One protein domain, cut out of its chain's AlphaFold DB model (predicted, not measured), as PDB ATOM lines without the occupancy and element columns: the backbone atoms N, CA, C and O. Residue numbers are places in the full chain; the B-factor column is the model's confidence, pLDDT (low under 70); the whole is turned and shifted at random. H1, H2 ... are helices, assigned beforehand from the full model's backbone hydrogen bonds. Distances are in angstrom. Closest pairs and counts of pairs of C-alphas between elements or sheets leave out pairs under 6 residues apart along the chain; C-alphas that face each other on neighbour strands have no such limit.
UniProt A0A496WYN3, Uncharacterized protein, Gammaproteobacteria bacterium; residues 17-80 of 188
ATOM      1  N   PHE A  17     152.778 148.740  94.659       88.94
ATOM      2  CA  PHE A  17     153.497 148.313  93.460       88.94
ATOM      3  C   PHE A  17     152.509 147.645  92.490       88.94
ATOM      4  O   PHE A  17     151.447 147.197  92.932       88.94
ATOM      5  N   PRO A  18     152.821 147.577  91.183       89.56
ATOM      6  CA  PRO A  18     151.985 146.859  90.231       89.56
ATOM      7  C   PRO A  18     152.080 145.346  90.452       89.56
ATOM      8  O   PRO A  18     153.169 144.814  90.679       89.56
ATOM      9  N   ILE A  19     150.950 144.656  90.323       91.00
ATOM     10  CA  ILE A  19     150.888 143.194  90.256       91.00
ATOM     11  C   ILE A  19     150.589 142.813  88.800       91.00
ATOM     12  O   ILE A  19     149.424 142.835  88.395       91.00
ATOM     13  N   PRO A  20     151.617 142.535  87.978       91.25
ATOM     14  CA  PRO A  20     151.418 142.187  86.577       91.25
ATOM     15  C   PRO A  20     150.825 140.786  86.413       91.25
ATOM     16  O   PRO A  20     150.933 139.944  87.307       91.25
ATOM     17  N   LEU A  21     150.247 140.507  85.240       89.38
ATOM     18  CA  LEU A  21     149.695 139.185  84.908       89.38
ATOM     19  C   LEU A  21     150.745 138.075  85.066       89.38
ATOM     20  O   LEU A  21     150.455 137.045  85.670       89.38
ATOM     21  N   MET A  22     151.984 138.337  84.639       90.81
ATOM     22  CA  MET A  22     153.112 137.416  84.817       90.81
ATOM     23  C   MET A  22     153.373 137.057  86.291       90.81
ATOM     24  O   MET A  22     153.768 135.935  86.589       90.81
ATOM     25  N   ALA A  23     153.166 137.990  87.230       90.19
ATOM     26  CA  ALA A  23     153.354 137.705  88.655       90.19
ATOM     27  C   ALA A  23     152.298 136.721  89.177       90.19
ATOM     28  O   ALA A  23     152.612 135.867  90.001       90.19
ATOM     29  N   LEU A  24     151.061 136.833  88.688       89.44
ATOM     30  CA  LEU A  24     149.970 135.932  89.056       89.44
ATOM     31  C   LEU A  24     150.182 134.532  88.476       89.44
ATOM     32  O   LEU A  24     149.980 133.552  89.184       89.44
ATOM     33  N   GLU A  25     150.615 134.447  87.217       88.25
ATOM     34  CA  GLU A  25     150.936 133.174  86.566       88.25
ATOM     35  C   GLU A  25     152.095 132.464  87.275       88.25
ATOM     36  O   GLU A  25     151.957 131.303  87.656       88.25
ATOM     37  N   ALA A  26     153.206 133.172  87.510       87.25
ATOM     38  CA  ALA A  26     154.360 132.614  88.210       87.25
ATOM     39  C   ALA A  26     153.981 132.134  89.617       87.25
ATOM     40  O   ALA A  26     154.305 131.012  89.994       87.25
ATOM     41  N   TYR A  27     153.223 132.944  90.366       89.88
ATOM     42  CA  TYR A  27     152.748 132.551  91.689       89.88
ATOM     43  C   TYR A  27     151.850 131.314  91.637       89.88
ATOM     44  O   TYR A  27     152.027 130.412  92.449       89.88
ATOM     45  N   ALA A  28     150.900 131.240  90.703       87.06
ATOM     46  CA  ALA A  28     150.009 130.089  90.577       87.06
ATOM     47  C   ALA A  28     150.790 128.800  90.278       87.06
ATOM     48  O   ALA A  28     150.610 127.809  90.978       87.06
ATOM     49  N   LEU A  29     151.709 128.836  89.310       87.25
ATOM     50  CA  LEU A  29     152.515 127.673  88.930       87.25
ATOM     51  C   LEU A  29     153.457 127.223  90.054       87.25
ATOM     52  O   LEU A  29     153.522 126.040  90.380       87.25
ATOM     53  N   ASP A  30     154.173 128.167  90.663       88.00
ATOM     54  CA  ASP A  30     155.187 127.846  91.668       88.00
ATOM     55  C   ASP A  30     154.554 127.485  93.026       88.00
ATOM     56  O   ASP A  30     155.102 126.665  93.764       88.00
ATOM     57  N   SER A  31     153.382 128.045  93.360       87.31
ATOM     58  CA  SER A  31     152.655 127.695  94.591       87.31
ATOM     59  C   SER A  31     152.003 126.314  94.528       87.31
ATOM     60  O   SER A  31     151.952 125.636  95.551       87.31
ATOM     61  N   GLU A  32     151.572 125.850  93.350       85.44
ATOM     62  CA  GLU A  32     151.103 124.470  93.162       85.44
ATOM     63  C   GLU A  32     152.221 123.438  93.378       85.44
ATOM     64  O   GLU A  32     151.958 122.311  93.802       85.44
ATOM     65  N   ALA A  33     153.473 123.819  93.111       82.88
ATOM     66  CA  ALA A  33     154.641 122.967  93.309       82.88
ATOM     67  C   ALA A  33     155.189 122.989  94.751       82.88
ATOM     68  O   ALA A  33     155.995 122.123  95.109       82.88
ATOM     69  N   ALA A  34     154.775 123.955  95.578       87.69
ATOM     70  CA  ALA A  34     155.251 124.115  96.949       87.69
ATOM     71  C   ALA A  34     154.694 123.016  97.874       87.69
ATOM     72  O   ALA A  34     153.501 122.718  97.864       87.69
ATOM     73  N   GLN A  35     155.559 122.416  98.701       85.44
ATOM     74  CA  GLN A  35     155.172 121.324  99.612       85.44
ATOM     75  C   GLN A  35     155.125 121.751 101.079       85.44
ATOM     76  O   GLN A  35     154.453 121.107 101.886       85.44
ATOM     77  N   THR A  36     155.837 122.821 101.431       90.75
ATOM     78  CA  THR A  36     155.913 123.347 102.795       90.75
ATOM     79  C   THR A  36     155.535 124.826 102.851       90.75
ATOM     80  O   THR A  36     155.599 125.542 101.849       90.75
ATOM     81  N   ASP A  37     155.183 125.310 104.044       86.56
ATOM     82  CA  ASP A  37     154.907 126.735 104.273       86.56
ATOM     83  C   ASP A  37     156.143 127.613 104.000       86.56
ATOM     84  O   ASP A  37     156.021 128.759 103.564       86.56
ATOM     85  N   GLU A  38     157.345 127.069 104.218       89.50
ATOM     86  CA  GLU A  38     158.609 127.741 103.909       89.50
ATOM     87  C   GLU A  38     158.815 127.877 102.393       89.50
ATOM     88  O   GLU A  38     159.214 128.942 101.916       89.50
ATOM     89  N   ASP A  39     158.458 126.848 101.617       89.44
ATOM     90  CA  ASP A  39     158.473 126.915 100.152       89.44
ATOM     91  C   ASP A  39     157.481 127.963  99.641       89.44
ATOM     92  O   ASP A  39     157.835 128.791  98.802       89.44
ATOM     93  N   LEU A  40     156.264 127.989 100.193       88.00
ATOM     94  CA  LEU A  40     155.245 128.975  99.827       88.00
ATOM     95  C   LEU A  40     155.722 130.409 100.110       88.00
ATOM     96  O   LEU A  40     155.542 131.314  99.291       88.00
ATOM     97  N   PHE A  41     156.375 130.621 101.254       89.50
ATOM     98  CA  PHE A  41     156.968 131.909 101.597       89.50
ATOM     99  C   PHE A  41     158.079 132.306 100.613       89.50
ATOM    100  O   PHE A  41     158.125 133.451 100.152       89.50
ATOM    101  N   ASN A  42     158.936 131.363 100.221       90.69
ATOM    102  CA  ASN A  42     159.973 131.598  99.216       90.69
ATOM    103  C   ASN A  42     159.381 131.939  97.839       90.69
ATOM    104  O   ASN A  42     159.896 132.832  97.157       90.69
ATOM    105  N   VAL A  43     158.277 131.298  97.447       91.44
ATOM    106  CA  VAL A  43     157.532 131.619  96.218       91.44
ATOM    107  C   VAL A  43     156.977 133.043  96.269       91.44
ATOM    108  O   VAL A  43     157.147 133.799  95.308       91.44
ATOM    109  N   LEU A  44     156.390 133.463  97.396       91.31
ATOM    110  CA  LEU A  44     155.900 134.836  97.585       91.31
ATOM    111  C   LEU A  44     157.021 135.867  97.425       91.31
ATOM    112  O   LEU A  44     156.907 136.806  96.634       91.31
ATOM    113  N   VAL A  45     158.134 135.681  98.136       92.00
ATOM    114  CA  VAL A  45     159.285 136.596  98.085       92.00
ATOM    115  C   VAL A  45     159.886 136.650  96.677       92.00
ATOM    116  O   VAL A  45     160.219 137.731  96.179       92.00
ATOM    117  N   THR A  46     159.987 135.504  96.003       92.25
ATOM    118  CA  THR A  46     160.502 135.416  94.629       92.25
ATOM    119  C   THR A  46     159.574 136.121  93.647       92.25
ATOM    120  O   THR A  46     160.038 136.905  92.820       92.25
ATOM    121  N   THR A  47     158.262 135.932  93.778       92.31
ATOM    122  CA  THR A  47     157.263 136.590  92.927       92.31
ATOM    123  C   THR A  47     157.334 138.109  93.070       92.31
ATOM    124  O   THR A  47     157.443 138.837  92.078       92.31
ATOM    125  N   LEU A  48     157.351 138.595  94.312       92.69
ATOM    126  CA  LEU A  48     157.420 140.021  94.622       92.69
ATOM    127  C   LEU A  48     158.702 140.668  94.100       92.69
ATOM    128  O   LEU A  48     158.668 141.748  93.505       92.69
ATOM    129  N   SER A  49     159.838 140.007  94.298       92.56
ATOM    130  CA  SER A  49     161.130 140.549  93.885       92.56
ATOM    131  C   SER A  49     161.332 140.512  92.374       92.56
ATOM    132  O   SER A  49     161.776 141.503  91.789       92.56
ATOM    133  N   ARG A  50     160.976 139.400  91.726       91.75
ATOM    134  CA  ARG A  50     161.248 139.170  90.305       91.75
ATOM    135  C   ARG A  50     160.215 139.811  89.387       91.75
ATOM    136  O   ARG A  50     160.597 140.415  88.387       91.75
ATOM    137  N   HIS A  51     158.931 139.688  89.715       91.62
ATOM    138  CA  HIS A  51     157.840 140.088  88.821       91.62
ATOM    139  C   HIS A  51     157.208 141.417  89.238       91.62
ATOM    140  O   HIS A  51     156.974 142.267  88.383       91.62
ATOM    141  N   CYS A  52     157.042 141.664  90.540       89.94
ATOM    142  CA  CYS A  52     156.543 142.953  91.042       89.94
ATOM    143  C   CYS A  52     157.654 144.008  91.230       89.94
ATOM    144  O   CYS A  52     157.374 145.153  91.579       89.94
ATOM    145  N   LYS A  53     158.922 143.638  90.979       89.94
ATOM    146  CA  LYS A  53     160.119 144.501  91.073       89.94
ATOM    147  C   LYS A  53     160.340 145.111  92.469       89.94
ATOM    148  O   LYS A  53     160.962 146.168  92.601       89.94
ATOM    149  N   VAL A  54     159.880 144.434  93.522       90.44
ATOM    150  CA  VAL A  54     160.065 144.848  94.921       90.44
ATOM    151  C   VAL A  54     161.445 144.395  95.405       90.44
ATOM    152  O   VAL A  54     161.655 143.232  95.727       90.44
ATOM    153  N   SER A  55     162.420 145.308  95.467       85.31
ATOM    154  CA  SER A  55     163.828 144.938  95.711       85.31
ATOM    155  C   SER A  55     164.091 144.266  97.064       85.31
ATOM    156  O   SER A  55     165.019 143.469  97.182       85.31
ATOM    157  N   LYS A  56     163.313 144.609  98.095       88.56
ATOM    158  CA  LYS A  56     163.373 143.997  99.429       88.56
ATOM    159  C   LYS A  56     161.952 143.871  99.973       88.56
ATOM    160  O   LYS A  56     161.472 144.841 100.559       88.56
ATOM    161  N   PRO A  57     161.278 142.730  99.746       90.25
ATOM    162  CA  PRO A  57     159.918 142.527 100.222       90.25
ATOM    163  C   PRO A  57     159.841 142.678 101.742       90.25
ATOM    164  O   PRO A  57     160.538 141.984 102.482       90.25
ATOM    165  N   SER A  58     159.025 143.621 102.204       92.12
ATOM    166  CA  SER A  58     158.665 143.778 103.611       92.12
ATOM    167  C   SER A  58     157.381 143.011 103.925       92.12
ATOM    168  O   SER A  58     156.612 142.677 103.026       92.12
ATOM    169  N   GLU A  59     157.101 142.776 105.208       90.12
ATOM    170  CA  GLU A  59     155.865 142.107 105.644       90.12
ATOM    171  C   GLU A  59     154.611 142.801 105.092       90.12
ATOM    172  O   GLU A  59     153.703 142.149 104.590       90.12
ATOM    173  N   GLN A  60     154.610 144.134 105.055       91.00
ATOM    174  CA  GLN A  60     153.499 144.900 104.498       91.00
ATOM    175  C   GLN A  60     153.346 144.742 102.972       91.00
ATOM    176  O   GLN A  60     152.241 144.895 102.459       91.00
ATOM    177  N   ASP A  61     154.432 144.468 102.235       91.38
ATOM    178  CA  ASP A  61     154.362 144.174 100.793       91.38
ATOM    179  C   ASP A  61     153.707 142.810 100.555       91.38
ATOM    180  O   ASP A  61     152.912 142.653  99.629       91.38
ATOM    181  N   ILE A  62     154.012 141.842 101.423       91.31
ATOM    182  CA  ILE A  62     153.407 140.509 101.403       91.31
ATOM    183  C   ILE A  62     151.918 140.611 101.735       91.31
ATOM    184  O   ILE A  62     151.100 140.085 100.985       91.31
ATOM    185  N   THR A  63     151.554 141.334 102.800       92.50
ATOM    186  CA  THR A  63     150.146 141.572 103.155       92.50
ATOM    187  C   THR A  63     149.390 142.219 101.999       92.50
ATOM    188  O   THR A  63     148.357 141.700 101.589       92.50
ATOM    189  N   TYR A  64     149.942 143.284 101.406       91.94
ATOM    190  CA  TYR A  64     149.339 143.947 100.249       91.94
ATOM    191  C   TYR A  64     149.118 142.984  99.072       91.94
ATOM    192  O   TYR A  64     148.055 142.982  98.457       91.94
ATOM    193  N   PHE A  65     150.103 142.140  98.756       91.81
ATOM    194  CA  PHE A  65     149.985 141.168  97.670       91.81
ATOM    195  C   PHE A  65     148.913 140.108  97.941       91.81
ATOM    196  O   PHE A  65     148.114 139.812  97.054       91.81
ATOM    197  N   LEU A  66     148.849 139.581  99.164       90.88
ATOM    198  CA  LEU A  66     147.841 138.598  99.563       90.88
ATOM    199  C   LEU A  66     146.423 139.184  99.553       90.88
ATOM    200  O   LEU A  66     145.509 138.545  99.036       90.88
ATOM    201  N   GLU A  67     146.241 140.409 100.053       91.75
ATOM    202  CA  GLU A  67     144.960 141.126  99.989       91.75
ATOM    203  C   GLU A  67     144.498 141.302  98.536       91.75
ATOM    204  O   GLU A  67     143.335 141.066  98.202       91.75
ATOM    205  N   ARG A  68     145.425 141.658  97.641       89.25
ATOM    206  CA  ARG A  68     145.145 141.801  96.208       89.25
ATOM    207  C   ARG A  68     144.796 140.463  95.558       89.25
ATOM    208  O   ARG A  68     143.836 140.407  94.795       89.25
ATOM    209  N   LEU A  69     145.515 139.385  95.879       87.94
ATOM    210  CA  LEU A  69     145.190 138.036  95.403       87.94
ATOM    211  C   LEU A  69     143.800 137.586  95.856       87.94
ATOM    212  O   LEU A  69     143.054 137.007  95.064       87.94
ATOM    213  N   GLN A  70     143.437 137.866  97.108       87.44
ATOM    214  CA  GLN A  70     142.111 137.548  97.622       87.44
ATOM    215  C   GLN A  70     141.025 138.315  96.860       87.44
ATOM    216  O   GLN A  70     140.065 137.694  96.403       87.44
ATOM    217  N   GLY A  71     141.211 139.621  96.640       84.94
ATOM    218  CA  GLY A  71     140.293 140.425  95.832       84.94
ATOM    219  C   GLY A  71     140.115 139.868  94.415       84.94
ATOM    220  O   GLY A  71     138.990 139.707  93.949       84.94
ATOM    221  N   ILE A  72     141.206 139.462  93.760       84.88
ATOM    222  CA  ILE A  72     141.154 138.842  92.424       84.88
ATOM    223  C   ILE A  72     140.378 137.516  92.453       84.88
ATOM    224  O   ILE A  72     139.573 137.243  91.563       84.88
ATOM    225  N   LYS A  73     140.584 136.681  93.476       83.06
ATOM    226  CA  LYS A  73     139.863 135.409  93.624       83.06
ATOM    227  C   LYS A  73     138.361 135.630  93.814       83.06
ATOM    228  O   LYS A  73     137.553 134.892  93.244       83.06
ATOM    229  N   GLU A  74     137.988 136.636  94.598       85.06
ATOM    230  CA  GLU A  74     136.597 137.039  94.794       85.06
ATOM    231  C   GLU A  74     135.983 137.568  93.492       85.06
ATOM    232  O   GLU A  74     134.877 137.164  93.147       85.06
ATOM    233  N   GLU A  75     136.702 138.379  92.710       79.94
ATOM    234  CA  GLU A  75     136.252 138.835  91.386       79.94
ATOM    235  C   GLU A  75     135.996 137.680  90.414       79.94
ATOM    236  O   GLU A  75     134.991 137.688  89.701       79.94
ATOM    237  N   ILE A  76     136.888 136.686  90.375       74.88
ATOM    238  CA  ILE A  76     136.732 135.508  89.510       74.88
ATOM    239  C   ILE A  76     135.517 134.687  89.953       74.88
ATOM    240  O   ILE A  76     134.728 134.260  89.119       74.88
ATOM    241  N   SER A  77     135.339 134.509  91.263       75.38
ATOM    242  CA  SER A  77     134.227 133.725  91.823       75.38
ATOM    243  C   SER A  77     132.872 134.427  91.678       75.38
ATOM    244  O   SER A  77     131.848 133.766  91.535       75.38
ATOM    245  N   ASN A  78     132.864 135.763  91.721       73.12
ATOM    246  CA  ASN A  78     131.666 136.595  91.610       73.12
ATOM    247  C   ASN A  78     131.364 137.040  90.178       73.12
ATOM    248  O   ASN A  78     130.307 137.626  89.950       73.12
ATOM    249  N   SER A  79     132.265 136.800  89.223       62.19
ATOM    250  CA  SER A  79     131.968 137.028  87.814       62.19
ATOM    251  C   SER A  79     130.894 136.022  87.414       62.19
ATOM    252  O   SER A  79     131.185 134.824  87.395       62.19
ATOM    253  N   PRO A  80     129.646 136.460  87.146       53.88
ATOM    254  CA  PRO A  80     128.633 135.549  86.657       53.88
ATOM    255  C   PRO A  80     129.189 134.967  85.369       53.88
ATOM    256  O   PRO A  80     129.529 135.732  84.464       53.88
TER     257      PRO A  80
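AT A GLANCE: This is residues 17 to 80 of the 188 residues of an uncharacterized protein of Gammaproteobacteria bacterium (UniProt A0A496WYN3). Two helices, H1 and H2, fold back on each other as a helical hairpin, and a third, longer helix, H3, runs crosswise past the hairpin's open end, the end away from the tight link between H1 and H2. The last part of the third helix leaves this small body behind: residues 73 to 80, of which 73 to 78 belong to H3, stick out as an arm. The printed part has 64 residues, with three named helices in the order H1, H2, H3 and no named strand, and its class is all helix. It is compact, with a radius of gyration of the C-alphas of 11.8 A, and the C-alphas span 37 by 27 by 19 A.

IN THESE COORDINATES: Start at Phe 17 and pass residues 17 to 20, which come before the first helix. Find C-alpha 21 at (149.695, 139.185, 84.908); there H1 begins, and it runs over residues 21 to 33, 18.9 A from first to last C-alpha. After three residues H2 takes residues 37 to 50, from C-alpha 37 at (154.907, 126.735, 104.273), and is 19.7 A long. Pass residues 51 to 58 and you reach H3, residues 59 to 78, the longest helix at 28.5 A; it ends at C-alpha 78 at (131.666, 136.595, 91.610).

HOW THE PARTS SIT: Look first at H1 and H2, a helical hairpin: they touch, and their closest C-alphas, those of Ala 23 and Thr 47, are 5.9 A apart. Their lines stand at a shallow tilt of 21 degrees, and they run opposite ways. Go on to H3, which only just touches H2, with 3 pairs of C-alphas within 8 A. The closest of these C-alphas are those of Leu 44 and Ile 62, 7.3 A apart; H2 touches H3 with residues 44 to 48 alone, and H3 touches H2 with residue 62 alone. The lines of H2 and H3 are about perpendicular, at 86 degrees. H1 and H3 are apart, but only just: their closest C-alphas are 8.2 A apart. Along the backbones of H2 and H3 every O i to N i+4 pair is within hydrogen-bond range, and in H1 8 of 9 are.

THE WHOLE: The two C-alphas farthest apart are those of Lys 56 and Pro 80, at 38.0 A. Without the stretch that stands free, the body has 56 residues and spans 28 by 20 by 19 A. The printed part has no cut; the link from H1 to H2 is tight, and the one from H2 to H3, of 8 residues, is short. In the B-factor column you find a mean pLDDT of 87.5 over the printed part, and residues 79 to 80 are under 70.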